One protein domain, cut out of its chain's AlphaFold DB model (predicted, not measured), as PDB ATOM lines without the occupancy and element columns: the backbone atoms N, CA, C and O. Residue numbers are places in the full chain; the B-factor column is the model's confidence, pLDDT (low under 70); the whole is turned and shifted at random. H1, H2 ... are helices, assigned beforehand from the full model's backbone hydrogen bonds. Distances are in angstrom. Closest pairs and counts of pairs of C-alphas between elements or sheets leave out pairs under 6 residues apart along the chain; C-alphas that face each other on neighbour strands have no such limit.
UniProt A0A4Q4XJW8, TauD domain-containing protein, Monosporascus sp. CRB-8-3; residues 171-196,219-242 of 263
ATOM      1  N   ILE A 171     178.436 190.411 182.843       90.31
ATOM      2  CA  ILE A 171     177.470 191.163 182.039       90.31
ATOM      3  C   ILE A 171     176.389 190.194 181.562       90.31
ATOM      4  O   ILE A 171     176.662 189.279 180.781       90.31
ATOM      5  N   LYS A 172     175.177 190.341 182.097       88.88
ATOM      6  CA  LYS A 172     174.008 189.540 181.723       88.88
ATOM      7  C   LYS A 172     172.728 190.211 182.183       88.88
ATOM      8  O   LYS A 172     172.713 190.863 183.221       88.88
ATOM      9  N   ASP A 173     171.641 189.938 181.481       88.88
ATOM     10  CA  ASP A 173     170.319 190.358 181.925       88.88
ATOM     11  C   ASP A 173     169.938 189.677 183.252       88.88
ATOM     12  O   ASP A 173     169.958 188.445 183.382       88.88
ATOM     13  N   LEU A 174     169.631 190.506 184.248       88.06
ATOM     14  CA  LEU A 174     169.149 190.107 185.567       88.06
ATOM     15  C   LEU A 174     167.680 190.476 185.787       88.06
ATOM     16  O   LEU A 174     167.129 190.100 186.820       88.06
ATOM     17  N   SER A 175     167.031 191.161 184.842       85.25
ATOM     18  CA  SER A 175     165.662 191.676 184.991       85.25
ATOM     19  C   SER A 175     164.611 190.590 185.248       85.25
ATOM     20  O   SER A 175     163.582 190.855 185.866       85.25
ATOM     21  N   SER A 176     164.881 189.346 184.844       84.19
ATOM     22  CA  SER A 176     164.003 188.201 185.107       84.19
ATOM     23  C   SER A 176     164.191 187.569 186.494       84.19
ATOM     24  O   SER A 176     163.440 186.665 186.854       84.19
ATOM     25  N   VAL A 177     165.224 187.965 187.244       84.88
ATOM     26  CA  VAL A 177     165.635 187.333 188.517       84.88
ATOM     27  C   VAL A 177     165.691 188.340 189.666       84.88
ATOM     28  O   VAL A 177     165.461 187.980 190.819       84.88
ATOM     29  N   VAL A 178     165.994 189.600 189.365       83.75
ATOM     30  CA  VAL A 178     166.133 190.690 190.326       83.75
ATOM     31  C   VAL A 178     165.061 191.732 190.035       83.75
ATOM     32  O   VAL A 178     164.785 192.048 188.881       83.75
ATOM     33  N   ASP A 179     164.470 192.283 191.094       82.25
ATOM     34  CA  ASP A 179     163.587 193.442 190.985       82.25
ATOM     35  C   ASP A 179     164.309 194.574 190.240       82.25
ATOM     36  O   ASP A 179     165.346 195.061 190.691       82.25
ATOM     37  N   THR A 180     163.752 194.983 189.099       76.19
ATOM     38  CA  THR A 180     164.326 196.010 188.216       76.19
ATOM     39  C   THR A 180     164.651 197.322 188.930       76.19
ATOM     40  O   THR A 180     165.631 197.968 188.573       76.19
ATOM     41  N   SER A 181     163.918 197.681 189.992       79.00
ATOM     42  CA  SER A 181     164.201 198.879 190.799       79.00
ATOM     43  C   SER A 181     165.533 198.814 191.559       79.00
ATOM     44  O   SER A 181     166.041 199.835 192.017       79.00
ATOM     45  N   LYS A 182     166.106 197.613 191.691       76.75
ATOM     46  CA  LYS A 182     167.382 197.338 192.362       76.75
ATOM     47  C   LYS A 182     168.534 197.128 191.381       76.75
ATOM     48  O   LYS A 182     169.663 196.928 191.821       76.75
ATOM     49  N   ILE A 183     168.267 197.151 190.074       77.50
ATOM     50  CA  ILE A 183     169.298 197.041 189.043       77.50
ATOM     51  C   ILE A 183     169.790 198.452 188.721       77.50
ATOM     52  O   ILE A 183     169.108 199.226 188.058       77.50
ATOM     53  N   SER A 184     170.975 198.796 189.216       71.62
ATOM     54  CA  SER A 184     171.531 200.147 189.093       71.62
ATOM     55  C   SER A 184     172.322 200.391 187.806       71.62
ATOM     56  O   SER A 184     172.544 201.545 187.451       71.62
ATOM     57  N   ALA A 185     172.748 199.337 187.101       78.00
ATOM     58  CA  ALA A 185     173.614 199.456 185.929       78.00
ATOM     59  C   ALA A 185     172.966 198.860 184.663       78.00
ATOM     60  O   ALA A 185     172.519 197.708 184.703       78.00
ATOM     61  N   PRO A 186     172.984 199.580 183.520       78.00
ATOM     62  CA  PRO A 186     172.489 199.071 182.235       78.00
ATOM     63  C   PRO A 186     173.158 197.769 181.780       78.00
ATOM     64  O   PRO A 186     172.547 196.971 181.082       78.00
ATOM     65  N   ALA A 187     174.386 197.507 182.234       79.62
ATOM     66  CA  ALA A 187     175.115 196.278 181.934       79.62
ATOM     67  C   ALA A 187     174.431 194.996 182.477       79.62
ATOM     68  O   ALA A 187     174.827 193.881 182.132       79.62
ATOM     69  N   TYR A 188     173.399 195.145 183.317       84.25
ATOM     70  CA  TYR A 188     172.600 194.049 183.868       84.25
ATOM     71  C   TYR A 188     171.149 194.016 183.356       84.25
ATOM     72  O   TYR A 188     170.306 193.319 183.927       84.25
ATOM     73  N   THR A 189     170.840 194.773 182.301       84.69
ATOM     74  CA  THR A 189     169.519 194.813 181.656       84.69
ATOM     75  C   THR A 189     169.643 194.577 180.148       84.69
ATOM     76  O   THR A 189     170.728 194.332 179.621       84.69
ATOM     77  N   THR A 190     168.513 194.621 179.439       84.19
ATOM     78  CA  THR A 190     168.447 194.572 177.968       84.19
ATOM     79  C   THR A 190     168.380 195.961 177.328       84.19
ATOM     80  O   THR A 190     168.239 196.076 176.110       84.19
ATOM     81  N   GLU A 191     168.483 197.019 178.136       84.88
ATOM     82  CA  GLU A 191     168.404 198.396 177.662       84.88
ATOM     83  C   GLU A 191     169.640 198.781 176.849       84.88
ATOM     84  O   GLU A 191     170.759 198.320 177.083       84.88
ATOM     85  N   LYS A 192     169.448 199.685 175.886       83.50
ATOM     86  CA  LYS A 192     170.552 200.178 175.062       83.50
ATOM     87  C   LYS A 192     171.518 200.997 175.915       83.50
ATOM     88  O   LYS A 192     171.186 202.103 176.336       83.50
ATOM     89  N   GLN A 193     172.750 200.521 176.046       86.44
ATOM     90  CA  GLN A 193     173.841 201.307 176.609       86.44
ATOM     91  C   GLN A 193     174.398 202.266 175.546       86.44
ATOM     92  O   GLN A 193     174.692 201.870 174.415       86.44
ATOM     93  N   VAL A 194     174.488 203.555 175.876       88.94
ATOM     94  CA  VAL A 194     175.056 204.564 174.965       88.94
ATOM     95  C   VAL A 194     176.580 204.530 174.994       88.94
ATOM     96  O   VAL A 194     177.171 203.893 175.865       88.94
ATOM     97  N   PHE A 195     177.231 205.202 174.042       91.81
ATOM     98  CA  PHE A 195     178.690 205.308 174.035       91.81
ATOM     99  C   PHE A 195     179.199 205.914 175.347       91.81
ATOM    100  O   PHE A 195     178.708 206.950 175.792       91.81
ATOM    101  N   HIS A 196     180.184 205.254 175.942       92.19
ATOM    102  CA  HIS A 196     180.851 205.643 177.177       92.19
ATOM    103  C   HIS A 196     182.280 205.094 177.158       92.19
ATOM    104  O   HIS A 196     182.633 204.270 176.312       92.19
ATOM    105  N   LEU A 219     181.722 200.239 168.556       94.25
ATOM    106  CA  LEU A 219     182.935 200.978 168.883       94.25
ATOM    107  C   LEU A 219     182.966 202.283 168.093       94.25
ATOM    108  O   LEU A 219     182.475 202.360 166.967       94.25
ATOM    109  N   SER A 220     183.565 203.307 168.692       94.94
ATOM    110  CA  SER A 220     183.826 204.587 168.046       94.94
ATOM    111  C   SER A 220     185.195 205.095 168.473       94.94
ATOM    112  O   SER A 220     185.580 204.951 169.634       94.94
ATOM    113  N   SER A 221     185.925 205.704 167.543       96.38
ATOM    114  CA  SER A 221     187.184 206.371 167.847       96.38
ATOM    115  C   SER A 221     186.919 207.745 168.462       96.38
ATOM    116  O   SER A 221     186.463 208.669 167.783       96.38
ATOM    117  N   SER A 222     187.278 207.919 169.737       95.69
ATOM    118  CA  SER A 222     187.255 209.234 170.393       95.69
ATOM    119  C   SER A 222     188.192 210.238 169.712       95.69
ATOM    120  O   SER A 222     187.889 211.427 169.680       95.69
ATOM    121  N   TRP A 223     189.278 209.771 169.088       97.00
ATOM    122  CA  TRP A 223     190.208 210.606 168.323       97.00
ATOM    123  C   TRP A 223     189.572 211.131 167.030       97.00
ATOM    124  O   TRP A 223     189.735 212.298 166.677       97.00
ATOM    125  N   ARG A 224     188.789 210.296 166.336       97.06
ATOM    126  CA  ARG A 224     188.016 210.723 165.165       97.06
ATOM    127  C   ARG A 224     186.900 211.691 165.553       97.06
ATOM    128  O   ARG A 224     186.683 212.664 164.828       97.06
ATOM    129  N   VAL A 225     186.229 211.449 166.684       96.69
ATOM    130  CA  VAL A 225     185.232 212.376 167.251       96.69
ATOM    131  C   VAL A 225     185.881 213.713 167.610       96.69
ATOM    132  O   VAL A 225     185.335 214.757 167.265       96.69
ATOM    133  N   TYR A 226     187.062 213.702 168.230       97.94
ATOM    134  CA  TYR A 226     187.814 214.919 168.516       97.94
ATOM    135  C   TYR A 226     188.099 215.716 167.241       97.94
ATOM    136  O   TYR A 226     187.792 216.900 167.203       97.94
ATOM    137  N   ASN A 227     188.612 215.079 166.182       98.19
ATOM    138  CA  ASN A 227     188.898 215.760 164.912       98.19
ATOM    139  C   ASN A 227     187.635 216.364 164.268       98.19
ATOM    140  O   ASN A 227     187.690 217.459 163.702       98.19
ATOM    141  N   GLU A 228     186.485 215.690 164.385       96.88
ATOM    142  CA  GLU A 228     185.196 216.242 163.942       96.88
ATOM    143  C   GLU A 228     184.849 217.515 164.719       96.88
ATOM    144  O   GLU A 228     184.524 218.548 164.137       96.88
ATOM    145  N   LEU A 229     184.945 217.460 166.049       96.88
ATOM    146  CA  LEU A 229     184.621 218.592 166.910       96.88
ATOM    147  C   LEU A 229     185.622 219.735 166.744       96.88
ATOM    148  O   LEU A 229     185.214 220.887 166.690       96.88
ATOM    149  N   ALA A 230     186.911 219.443 166.614       97.50
ATOM    150  CA  ALA A 230     187.941 220.458 166.450       97.50
ATOM    151  C   ALA A 230     187.765 221.254 165.148       97.50
ATOM    152  O   ALA A 230     187.967 222.468 165.141       97.50
ATOM    153  N   SER A 231     187.337 220.590 164.069       96.69
ATOM    154  CA  SER A 231     187.112 221.225 162.766       96.69
ATOM    155  C   SER A 231     185.749 221.908 162.630       96.69
ATOM    156  O   SER A 231     185.652 222.937 161.965       96.69
ATOM    157  N   THR A 232     184.696 221.368 163.249       94.56
ATOM    158  CA  THR A 232     183.322 221.863 163.040       94.56
ATOM    159  C   THR A 232     182.758 222.645 164.220       94.56
ATOM    160  O   THR A 232     181.909 223.514 164.022       94.56
ATOM    161  N   ARG A 233     183.195 222.338 165.449       93.94
ATOM    162  CA  ARG A 233     182.620 222.813 166.721       93.94
ATOM    163  C   ARG A 233     183.684 223.048 167.811       93.94
ATOM    164  O   ARG A 233     183.592 222.460 168.896       93.94
ATOM    165  N   PRO A 234     184.684 223.919 167.573       96.19
ATOM    166  CA  PRO A 234     185.721 224.228 168.561       96.19
ATOM    167  C   PRO A 234     185.154 224.807 169.869       96.19
ATOM    168  O   PRO A 234     185.758 224.626 170.928       96.19
ATOM    169  N   ASP A 235     183.964 225.422 169.833       95.06
ATOM    170  CA  ASP A 235     183.223 225.833 171.028       95.06
ATOM    171  C   ASP A 235     182.929 224.660 171.975       95.06
ATOM    172  O   ASP A 235     183.020 224.817 173.190       95.06
ATOM    173  N   LEU A 236     182.633 223.469 171.441       94.75
ATOM    174  CA  LEU A 236     182.388 222.278 172.255       94.75
ATOM    175  C   LEU A 236     183.677 221.729 172.863       94.75
ATOM    176  O   LEU A 236     183.649 221.308 174.014       94.75
ATOM    177  N   ILE A 237     184.803 221.766 172.140       97.31
ATOM    178  CA  ILE A 237     186.104 221.375 172.705       97.31
ATOM    179  C   ILE A 237     186.453 222.260 173.902       97.31
ATOM    180  O   ILE A 237     186.912 221.750 174.920       97.31
ATOM    181  N   ARG A 238     186.179 223.567 173.821       95.31
ATOM    182  CA  ARG A 238     186.389 224.486 174.944       95.31
ATOM    183  C   ARG A 238     185.557 224.112 176.162       95.31
ATOM    184  O   ARG A 238     186.120 223.966 177.236       95.31
ATOM    185  N   THR A 239     184.258 223.894 175.981       93.50
ATOM    186  CA  THR A 239     183.370 223.470 177.072       93.50
ATOM    187  C   THR A 239     183.782 222.113 177.657       93.50
ATOM    188  O   THR A 239     183.760 221.928 178.868       93.50
ATOM    189  N   LEU A 240     184.210 221.154 176.830       94.00
ATOM    190  CA  LEU A 240     184.685 219.846 177.303       94.00
ATOM    191  C   LEU A 240     186.037 219.918 178.034       94.00
ATOM    192  O   LEU A 240     186.336 219.029 178.822       94.00
ATOM    193  N   ALA A 241     186.836 220.958 177.788       94.88
ATOM    194  CA  ALA A 241     188.118 221.191 178.454       94.88
ATOM    195  C   ALA A 241     187.988 221.906 179.813       94.88
ATOM    196  O   ALA A 241     188.976 222.021 180.539       94.88
ATOM    197  N   GLU A 242     186.802 222.415 180.153       93.75
ATOM    198  CA  GLU A 242     186.533 223.011 181.464       93.75
ATOM    199  C   GLU A 242     186.568 221.947 182.576       93.75
ATOM    200  O   GLU A 242     186.374 220.760 182.312       93.75
TER     201      GLU A 242
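Overview. This is residues 171 to 196 and 219 to 242 of the 263 residues of the protein "TauD domain-containing protein" of Monosporascus sp. CRB-8-3 (UniProt A0A4Q4XJW8). There is little regular structure here: the longest helix, H1, packs with the short H2 at one end of a drawn-out shape, and a long looping stretch without a named element, residues 171 to 196, makes the other end. The printed part has 50 residues, with two named helices, H1 then H2, and no named strand. The class is all helix, though the named elements hold only 18 residues. The whole is extended, with a radius of gyration of the C-alphas of 17.2 A and spans of 47 by 22 by 12 A, only just a rod.

Along the chain. H1, residues 222 to 232, runs 15.1 A from C-alpha 222 at (187.255, 209.234, 170.393). H2, residues 234 to 240, runs 9.8 A and ends at C-alpha 240 at (184.685, 219.846, 177.303).

Arrangement. H1 and H2 touch, their closest C-alphas, of Ala 230 and Ile 237, being 6.6 A apart. They run opposite ways at a steep tilt of 46 degrees. In H1 and H2 every O i to N i+4 pair is within hydrogen-bond range.

Size, cuts and confidence. The C-alphas farthest apart, of Val 177 and Ser 231, are 47.7 A apart. Residues 197 to 218 are not printed, and C-alphas 196 and 219 are 9.7 A apart across this cut. The link from H1 to H2 is tight. No printed residue is under 70 in pLDDT.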